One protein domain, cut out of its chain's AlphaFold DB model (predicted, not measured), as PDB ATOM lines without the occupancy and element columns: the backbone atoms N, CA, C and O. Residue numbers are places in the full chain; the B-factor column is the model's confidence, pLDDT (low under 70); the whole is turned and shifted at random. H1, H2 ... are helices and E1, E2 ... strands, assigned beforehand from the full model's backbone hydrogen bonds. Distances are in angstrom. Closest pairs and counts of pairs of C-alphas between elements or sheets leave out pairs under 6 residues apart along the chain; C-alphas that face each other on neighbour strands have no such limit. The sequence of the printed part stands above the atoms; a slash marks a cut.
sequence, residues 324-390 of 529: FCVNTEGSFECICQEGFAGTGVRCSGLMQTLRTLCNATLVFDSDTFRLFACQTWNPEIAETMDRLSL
ATOM      1  N   PHE A 324     -50.737   4.504 177.960       95.50
ATOM      2  CA  PHE A 324     -50.272   4.882 176.637       95.50
ATOM      3  C   PHE A 324     -50.670   3.809 175.628       95.50
ATOM      4  O   PHE A 324     -50.457   2.622 175.874       95.50
ATOM      5  N   CYS A 325     -51.207   4.234 174.487       97.31
ATOM      6  CA  CYS A 325     -51.403   3.373 173.328       97.31
ATOM      7  C   CYS A 325     -50.154   3.432 172.442       97.31
ATOM      8  O   CYS A 325     -49.702   4.519 172.076       97.31
ATOM      9  N   VAL A 326     -49.602   2.270 172.106       96.19
ATOM     10  CA  VAL A 326     -48.448   2.103 171.222       96.19
ATOM     11  C   VAL A 326     -48.879   1.266 170.025       96.19
ATOM     12  O   VAL A 326     -49.214   0.093 170.177       96.19
ATOM     13  N   ASN A 327     -48.875   1.866 168.836       95.94
ATOM     14  CA  ASN A 327     -49.227   1.153 167.614       95.94
ATOM     15  C   ASN A 327     -48.141   0.133 167.239       95.94
ATOM     16  O   ASN A 327     -46.944   0.399 167.381       95.94
ATOM     17  N   THR A 328     -48.552  -1.025 166.734       94.06
ATOM     18  CA  THR A 328     -47.669  -2.105 166.277       94.06
ATOM     19  C   THR A 328     -48.157  -2.623 164.928       94.06
ATOM     20  O   THR A 328     -49.318  -2.486 164.584       94.06
ATOM     21  N   GLU A 329     -47.297  -3.247 164.129       90.69
ATOM     22  CA  GLU A 329     -47.750  -3.728 162.820       90.69
ATOM     23  C   GLU A 329     -48.837  -4.818 162.967       90.69
ATOM     24  O   GLU A 329     -48.587  -5.931 163.442       90.69
ATOM     25  N   GLY A 330     -50.060  -4.490 162.551       88.19
ATOM     26  CA  GLY A 330     -51.249  -5.331 162.614       88.19
ATOM     27  C   GLY A 330     -51.936  -5.397 163.985       88.19
ATOM     28  O   GLY A 330     -52.760  -6.306 164.176       88.19
ATOM     29  N   SER A 331     -51.576  -4.534 164.947       92.75
ATOM     30  CA  SER A 331     -52.224  -4.433 166.269       92.75
ATOM     31  C   SER A 331     -51.781  -3.194 167.068       92.75
ATOM     32  O   SER A 331     -50.980  -2.397 166.617       92.75
ATOM     33  N   PHE A 332     -52.160  -3.101 168.340       95.12
ATOM     34  CA  PHE A 332     -51.648  -2.088 169.265       95.12
ATOM     35  C   PHE A 332     -51.398  -2.689 170.652       95.12
ATOM     36  O   PHE A 332     -51.959  -3.729 171.017       95.12
ATOM     37  N   GLU A 333     -50.565  -2.019 171.442       95.38
ATOM     38  CA  GLU A 333     -50.292  -2.348 172.837       95.38
ATOM     39  C   GLU A 333     -50.670  -1.185 173.756       95.38
ATOM     40  O   GLU A 333     -50.384  -0.026 173.473       95.38
ATOM     41  N   CYS A 334     -51.288  -1.502 174.895       97.38
ATOM     42  CA  CYS A 334     -51.581  -0.532 175.945       97.38
ATOM     43  C   CYS A 334     -50.590  -0.709 177.101       97.38
ATOM     44  O   CYS A 334     -50.437  -1.817 177.622       97.38
ATOM     45  N   ILE A 335     -49.954   0.373 177.543       94.94
ATOM     46  CA  ILE A 335     -48.948   0.369 178.613       94.94
ATOM     47  C   ILE A 335     -49.385   1.356 179.692       94.94
ATOM     48  O   ILE A 335     -49.532   2.535 179.399       94.94
ATOM     49  N   CYS A 336     -49.593   0.910 180.934       95.50
ATOM     50  CA  CYS A 336     -49.975   1.829 182.012       95.50
ATOM     51  C   CYS A 336     -48.928   2.938 182.204       95.50
ATOM     52  O   CYS A 336     -47.726   2.687 182.129       95.50
ATOM     53  N   GLN A 337     -49.407   4.155 182.453       93.75
ATOM     54  CA  GLN A 337     -48.574   5.316 182.748       93.75
ATOM     55  C   GLN A 337     -47.832   5.135 184.078       93.75
ATOM     56  O   GLN A 337     -48.228   4.337 184.934       93.75
ATOM     57  N   GLU A 338     -46.767   5.915 184.270       87.81
ATOM     58  CA  GLU A 338     -46.021   5.953 185.529       87.81
ATOM     59  C   GLU A 338     -46.960   6.180 186.722       87.81
ATOM     60  O   GLU A 338     -47.871   7.009 186.687       87.81
ATOM     61  N   GLY A 339     -46.758   5.416 187.796       85.62
ATOM     62  CA  GLY A 339     -47.653   5.451 188.953       85.62
ATOM     63  C   GLY A 339     -48.858   4.505 188.870       85.62
ATOM     64  O   GLY A 339     -49.582   4.385 189.865       85.62
ATOM     65  N   PHE A 340     -49.059   3.796 187.753       88.69
ATOM     66  CA  PHE A 340     -50.144   2.832 187.545       88.69
ATOM     67  C   PHE A 340     -49.623   1.452 187.122       88.69
ATOM     68  O   PHE A 340     -48.572   1.317 186.505       88.69
ATOM     69  N   ALA A 341     -50.380   0.405 187.447       87.25
ATOM     70  CA  ALA A 341     -50.083  -0.973 187.069       87.25
ATOM     71  C   ALA A 341     -51.351  -1.715 186.638       87.25
ATOM     72  O   ALA A 341     -52.446  -1.446 187.139       87.25
ATOM     73  N   GLY A 342     -51.200  -2.673 185.727       89.00
ATOM     74  CA  GLY A 342     -52.309  -3.474 185.222       89.00
ATOM     75  C   GLY A 342     -52.060  -4.002 183.815       89.00
ATOM     76  O   GLY A 342     -50.919  -4.146 183.384       89.00
ATOM     77  N   THR A 343     -53.141  -4.304 183.095       88.94
ATOM     78  CA  THR A 343     -53.093  -4.909 181.752       88.94
ATOM     79  C   THR A 343     -52.974  -3.885 180.620       88.94
ATOM     80  O   THR A 343     -53.050  -4.266 179.454       88.94
ATOM     81  N   GLY A 344     -52.886  -2.589 180.937       92.25
ATOM     82  CA  GLY A 344     -52.937  -1.491 179.964       92.25
ATOM     83  C   GLY A 344     -54.355  -1.133 179.501       92.25
ATOM     84  O   GLY A 344     -54.658   0.034 179.312       92.25
ATOM     85  N   VAL A 345     -55.249  -2.119 179.388       93.75
ATOM     86  CA  VAL A 345     -56.706  -1.915 179.187       93.75
ATOM     87  C   VAL A 345     -57.406  -1.551 180.500       93.75
ATOM     88  O   VAL A 345     -58.471  -0.946 180.517       93.75
ATOM     89  N   ARG A 346     -56.818  -1.964 181.627       94.12
ATOM     90  CA  ARG A 346     -57.241  -1.573 182.973       94.12
ATOM     91  C   ARG A 346     -56.001  -1.231 183.772       94.12
ATOM     92  O   ARG A 346     -55.182  -2.118 184.024       94.12
ATOM     93  N   CYS A 347     -55.877   0.024 184.174       93.44
ATOM     94  CA  CYS A 347     -54.758   0.515 184.965       93.44
ATOM     95  C   CYS A 347     -55.258   0.929 186.347       93.44
ATOM     96  O   CYS A 347     -56.213   1.681 186.499       93.44
ATOM     97  N   SER A 348     -54.634   0.386 187.387       90.94
ATOM     98  CA  SER A 348     -54.915   0.734 188.779       90.94
ATOM     99  C   SER A 348     -53.704   1.447 189.355       90.94
ATOM    100  O   SER A 348     -52.571   1.019 189.134       90.94
ATOM    101  N   GLY A 349     -53.925   2.541 190.085       87.75
ATOM    102  CA  GLY A 349     -52.824   3.269 190.712       87.75
ATOM    103  C   GLY A 349     -52.022   2.336 191.618       87.75
ATOM    104  O   GLY A 349     -52.616   1.555 192.360       87.75
ATOM    105  N   LEU A 350     -50.692   2.439 191.596       77.56
ATOM    106  CA  LEU A 350     -49.778   1.549 192.327       77.56
ATOM    107  C   LEU A 350     -50.129   1.415 193.807       77.56
ATOM    108  O   LEU A 350     -49.999   0.345 194.388       77.56
ATOM    109  N   MET A 351     -50.640   2.487 194.416       68.62
ATOM    110  CA  MET A 351     -51.116   2.474 195.802       68.62
ATOM    111  C   MET A 351     -52.247   1.460 196.014       68.62
ATOM    112  O   MET A 351     -52.306   0.788 197.038       68.62
ATOM    113  N   GLN A 352     -53.168   1.372 195.059       70.00
ATOM    114  CA  GLN A 352     -54.311   0.473 195.101       70.00
ATOM    115  C   GLN A 352     -53.884  -0.959 194.790       70.00
ATOM    116  O   GLN A 352     -54.306  -1.883 195.484       70.00
ATOM    117  N   THR A 353     -52.986  -1.145 193.827       66.75
ATOM    118  CA  THR A 353     -52.417  -2.456 193.498       66.75
ATOM    119  C   THR A 353     -51.607  -3.017 194.666       66.75
ATOM    120  O   THR A 353     -51.865  -4.139 195.082       66.75
ATOM    121  N   LEU A 354     -50.726  -2.230 195.292       68.31
ATOM    122  CA  LEU A 354     -49.927  -2.653 196.454       68.31
ATOM    123  C   LEU A 354     -50.781  -2.922 197.703       68.31
ATOM    124  O   LEU A 354     -50.526  -3.884 198.430       68.31
ATOM    125  N   ARG A 355     -51.837  -2.129 197.941       66.56
ATOM    126  CA  ARG A 355     -52.826  -2.423 198.997       66.56
ATOM    127  C   ARG A 355     -53.515  -3.765 198.772       66.56
ATOM    128  O   ARG A 355     -53.726  -4.502 199.725       66.56
ATOM    129  N   THR A 356     -53.855  -4.072 197.525       65.56
ATOM    130  CA  THR A 356     -54.594  -5.295 197.187       65.56
ATOM    131  C   THR A 356     -53.680  -6.524 197.164       65.56
ATOM    132  O   THR A 356     -54.098  -7.598 197.580       65.56
ATOM    133  N   LEU A 357     -52.431  -6.371 196.710       67.50
ATOM    134  CA  LEU A 357     -51.486  -7.474 196.508       67.50
ATOM    135  C   LEU A 357     -50.706  -7.855 197.773       67.50
ATOM    136  O   LEU A 357     -50.510  -9.042 198.010       67.50
ATOM    137  N   CYS A 358     -50.259  -6.886 198.583       68.94
ATOM    138  CA  CYS A 358     -49.412  -7.163 199.756       68.94
ATOM    139  C   CYS A 358     -49.914  -6.549 201.071       68.94
ATOM    140  O   CYS A 358     -49.167  -6.500 202.054       68.94
ATOM    141  N   ASN A 359     -51.156  -6.043 201.092       67.44
ATOM    142  CA  ASN A 359     -51.716  -5.288 202.215       67.44
ATOM    143  C   ASN A 359     -50.781  -4.149 202.670       67.44
ATOM    144  O   ASN A 359     -50.509  -3.979 203.860       67.44
ATOM    145  N   ALA A 360     -50.226  -3.407 201.701       67.88
ATOM    146  CA  ALA A 360     -49.271  -2.342 201.980       67.88
ATOM    147  C   ALA A 360     -49.900  -1.242 202.844       67.88
ATOM    148  O   ALA A 360     -50.881  -0.598 202.453       67.88
ATOM    149  N   THR A 361     -49.277  -0.963 203.986       61.50
ATOM    150  CA  THR A 361     -49.579   0.222 204.795       61.50
ATOM    151  C   THR A 361     -48.663   1.376 204.401       61.50
ATOM    152  O   THR A 361     -47.455   1.204 204.250       61.50
ATOM    153  N   LEU A 362     -49.251   2.564 204.236       60.53
ATOM    154  CA  LEU A 362     -48.504   3.801 204.018       60.53
ATOM    155  C   LEU A 362     -47.765   4.158 205.309       60.53
ATOM    156  O   LEU A 362     -48.415   4.501 206.297       60.53
ATOM    157  N   VAL A 363     -46.435   4.107 205.291       56.09
ATOM    158  CA  VAL A 363     -45.614   4.649 206.374       56.09
ATOM    159  C   VAL A 363     -45.105   6.014 205.920       56.09
ATOM    160  O   VAL A 363     -44.381   6.139 204.930       56.09
ATOM    161  N   PHE A 364     -45.553   7.059 206.612       42.81
ATOM    162  CA  PHE A 364     -45.024   8.403 206.427       42.81
ATOM    163  C   PHE A 364     -43.766   8.529 207.279       42.81
ATOM    164  O   PHE A 364     -43.860   8.588 208.501       42.81
ATOM    165  N   ASP A 365     -42.608   8.549 206.630       43.78
ATOM    166  CA  ASP A 365     -41.380   9.033 207.250       43.78
ATOM    167  C   ASP A 365     -41.257  10.539 206.972       43.78
ATOM    168  O   ASP A 365     -41.627  11.014 205.894       43.78
ATOM    169  N   SER A 366     -40.799  11.304 207.960       53.22
ATOM    170  CA  SER A 366     -40.721  12.765 207.894       53.22
ATOM    171  C   SER A 366     -39.693  13.271 206.882       53.22
ATOM    172  O   SER A 366     -39.795  14.420 206.455       53.22
ATOM    173  N   ASP A 367     -38.746  12.423 206.470       58.47
ATOM    174  CA  ASP A 367     -37.608  12.836 205.644       58.47
ATOM    175  C   ASP A 367     -37.572  12.219 204.236       58.47
ATOM    176  O   ASP A 367     -36.836  12.705 203.374       58.47
ATOM    177  N   THR A 368     -38.395  11.209 203.936       53.66
ATOM    178  CA  THR A 368     -38.498  10.644 202.581       53.66
ATOM    179  C   THR A 368     -39.948  10.373 202.200       53.66
ATOM    180  O   THR A 368     -40.721   9.750 202.924       53.66
ATOM    181  N   PHE A 369     -40.349  10.886 201.038       50.94
ATOM    182  CA  PHE A 369     -41.680  10.684 200.479       50.94
ATOM    183  C   PHE A 369     -41.998   9.181 200.363       50.94
ATOM    184  O   PHE A 369     -41.560   8.535 199.419       50.94
ATOM    185  N   ARG A 370     -42.831   8.689 201.290       54.19
ATOM    186  CA  ARG A 370     -43.560   7.405 201.290       54.19
ATOM    187  C   ARG A 370     -42.673   6.151 201.256       54.19
ATOM    188  O   ARG A 370     -42.243   5.706 200.198       54.19
ATOM    189  N   LEU A 371     -42.524   5.505 202.412       52.50
ATOM    190  CA  LEU A 371     -42.038   4.129 202.509       52.50
ATOM    191  C   LEU A 371     -43.240   3.172 202.497       52.50
ATOM    192  O   LEU A 371     -44.193   3.328 203.266       52.50
ATOM    193  N   PHE A 372     -43.209   2.189 201.599       60.31
ATOM    194  CA  PHE A 372     -44.225   1.140 201.513       60.31
ATOM    195  C   PHE A 372     -43.719  -0.097 202.245       60.31
ATOM    196  O   PHE A 372     -42.736  -0.703 201.827       60.31
ATOM    197  N   ALA A 373     -44.391  -0.478 203.328       56.88
ATOM    198  CA  ALA A 373     -44.135  -1.743 204.004       56.88
ATOM    199  C   ALA A 373     -45.229  -2.744 203.606       56.88
ATOM    200  O   ALA A 373     -46.396  -2.564 203.963       56.88
ATOM    201  N   CYS A 374     -44.860  -3.780 202.850       60.66
ATOM    202  CA  CYS A 374     -45.711  -4.951 202.645       60.66
ATOM    203  C   CYS A 374     -45.679  -5.808 203.918       60.66
ATOM    204  O   CYS A 374     -44.600  -6.125 204.416       60.66
ATOM    205  N   GLN A 375     -46.847  -6.188 204.446       61.28
ATOM    206  CA  GLN A 375     -46.928  -7.004 205.668       61.28
ATOM    207  C   GLN A 375     -46.431  -8.438 205.437       61.28
ATOM    208  O   GLN A 375     -45.903  -9.070 206.349       61.28
ATOM    209  N   THR A 376     -46.552  -8.934 204.205       59.06
ATOM    210  CA  THR A 376     -45.980 -10.199 203.749       59.06
ATOM    211  C   THR A 376     -45.396 -10.004 202.350       59.06
ATOM    212  O   THR A 376     -46.067  -9.533 201.433       59.06
ATOM    213  N   TRP A 377     -44.111 -10.319 202.184       51.56
ATOM    214  CA  TRP A 377     -43.440 -10.275 200.886       51.56
ATOM    215  C   TRP A 377     -43.692 -11.597 200.150       51.56
ATOM    216  O   TRP A 377     -43.218 -12.642 200.594       51.56
ATOM    217  N   ASN A 378     -44.450 -11.571 199.051       55.75
ATOM    218  CA  ASN A 378     -44.640 -12.726 198.166       55.75
ATOM    219  C   ASN A 378     -43.751 -12.542 196.915       55.75
ATOM    220  O   ASN A 378     -43.825 -11.483 196.293       55.75
ATOM    221  N   PRO A 379     -42.919 -13.523 196.520       54.47
ATOM    222  CA  PRO A 379     -42.096 -13.439 195.310       54.47
ATOM    223  C   PRO A 379     -42.877 -13.162 194.007       54.47
ATOM    224  O   PRO A 379     -42.312 -12.553 193.105       54.47
ATOM    225  N   GLU A 380     -44.171 -13.486 193.909       51.25
ATOM    226  CA  GLU A 380     -45.018 -13.084 192.761       51.25
ATOM    227  C   GLU A 380     -45.256 -11.556 192.686       51.25
ATOM    228  O   GLU A 380     -45.538 -10.997 191.624       51.25
ATOM    229  N   ILE A 381     -45.113 -10.853 193.814       53.03
ATOM    230  CA  ILE A 381     -45.229  -9.387 193.909       53.03
ATOM    231  C   ILE A 381     -43.952  -8.720 193.389       53.03
ATOM    232  O   ILE A 381     -44.008  -7.649 192.790       53.03
ATOM    233  N   ALA A 382     -42.802  -9.385 193.543       49.41
ATOM    234  CA  ALA A 382     -41.551  -8.920 192.963       49.41
ATOM    235  C   ALA A 382     -41.621  -8.926 191.430       49.41
ATOM    236  O   ALA A 382     -41.230  -7.943 190.828       49.41
ATOM    237  N   GLU A 383     -42.215  -9.943 190.795       46.19
ATOM    238  CA  GLU A 383     -42.347 -10.022 189.327       46.19
ATOM    239  C   GLU A 383     -43.289  -8.944 188.744       46.19
ATOM    240  O   GLU A 383     -43.101  -8.473 187.621       46.19
ATOM    241  N   THR A 384     -44.273  -8.484 189.527       50.34
ATOM    242  CA  THR A 384     -45.110  -7.327 189.165       50.34
ATOM    243  C   THR A 384     -44.388  -5.997 189.383       50.34
ATOM    244  O   THR A 384     -44.586  -5.082 188.586       50.34
ATOM    245  N   MET A 385     -43.529  -5.891 190.404       46.50
ATOM    246  CA  MET A 385     -42.726  -4.695 190.697       46.50
ATOM    247  C   MET A 385     -41.439  -4.567 189.862       46.50
ATOM    248  O   MET A 385     -41.000  -3.447 189.620       46.50
ATOM    249  N   ASP A 386     -40.862  -5.661 189.361       38.16
ATOM    250  CA  ASP A 386     -39.611  -5.658 188.578       38.16
ATOM    251  C   ASP A 386     -39.784  -4.938 187.227       38.16
ATOM    252  O   ASP A 386     -38.843  -4.373 186.676       38.16
ATOM    253  N   ARG A 387     -41.023  -4.864 186.716       44.91
ATOM    254  CA  ARG A 387     -41.384  -4.027 185.556       44.91
ATOM    255  C   ARG A 387     -41.620  -2.550 185.893       44.91
ATOM    256  O   ARG A 387     -41.787  -1.761 184.970       44.91
ATOM    257  N   LEU A 388     -41.671  -2.181 187.173       46.88
ATOM    258  CA  LEU A 388     -42.079  -0.856 187.651       46.88
ATOM    259  C   LEU A 388     -40.943   0.003 188.218       46.88
ATOM    260  O   LEU A 388     -41.193   1.171 188.490       46.88
ATOM    261  N   SER A 389     -39.724  -0.506 188.439       42.78
ATOM    262  CA  SER A 389     -38.748   0.293 189.201       42.78
ATOM    263  C   SER A 389     -37.266  -0.039 189.015       42.78
ATOM    264  O   SER A 389     -36.508   0.131 189.963       42.78
ATOM    265  N   LEU A 390     -36.791  -0.475 187.847       39.78
ATOM    266  CA  LEU A 390     -35.331  -0.582 187.659       39.78
ATOM    267  C   LEU A 390     -34.667   0.774 187.354       39.78
ATOM    268  O   LEU A 390     -33.579   1.030 187.857       39.78
TER     269      LEU A 390
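What this domain is: This is residues 324 to 390 of the 529 residues of the protein "EGF-like domain-containing protein" of Chromera velia CCMP2878 (UniProt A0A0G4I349). Three two-stranded hairpins follow one another in a loose, elongated row: E1 and E2 at one end, E3 and E4 in the middle, E5 and E6 at the other end. Two short helices, H1 and H2, run side by side in opposite ways; H1 sits between the second and third hairpins, and residues 327 to 332 of the first stick out at its tip. The printed part has 67 residues, with the named elements in the order E1, E2, E3, E4, H1, E5, E6, H2; each hairpin is an antiparallel sheet of two strands, and the class is mixed, helices and strands. The whole is loose, with a radius of gyration of the C-alphas of 14.4 A and spans of 48 by 25 by 21 A.

Where its parts are: E1 is residues 324 to 328, 12.8 A long, and its C-alpha 324 stands at (-50.272, 4.882, 176.637). E2, residues 331 to 336, is 17.1 A long. E3 is residues 340 to 342 and E4 residues 347 to 349. H1, residues 350 to 358, is 11.5 A long and begins with C-alpha 350 at (-49.778, 1.549, 192.327). E5 is residues 361 to 363 and E6 residues 371 to 373. H2, residues 379 to 385, is 9.9 A long and ends with C-alpha 385 at (-42.726, -4.695, 190.697).

How they stand to each other: E1 and E2 form a hairpin, antiparallel at 155 degrees, with N 326 and O 333 within hydrogen-bond range at 2.8 A. The closest C-alphas of E2 and E4 are those of Cys 336 and Cys 347, 5.8 A apart. E3 and E4 form a hairpin at 138 degrees, with N 341 and O 348 at 2.8 A. The closest C-alphas of E3 and H1 are those of Phe 340 and Leu 350, 5.0 A apart. Farther on, those of H1 and E5 are Arg 355 and Thr 361, 7.2 A apart. H1 and E6 are near each other, with 6 pairs of C-alphas within 10 A. E5 and E6 form a hairpin at 144 degrees, with N 363 and O 371 at 3.1 A. H1 and H2 are close but not clearly touching, at a shallow tilt of 5 degrees, opposite ways; their closest C-alphas, of Leu 357 and Ile 381, are 7.0 A apart. E3 and H2 are apart, but only just, at 8.3 A. Every O i to N i+4 pair of H1 is within hydrogen-bond range, and 2 of 3 in H2.

The domain as a whole: The two C-alphas farthest apart, those of Gly 330 and Ser 366, are 49.9 A apart. The printed part has no cut and no long link; the link from E5 to E6, 7 residues, is short, and the others are tight. Mean pLDDT of the printed part is 70.4, and residue 351 and residues 353 to 390 are under 70.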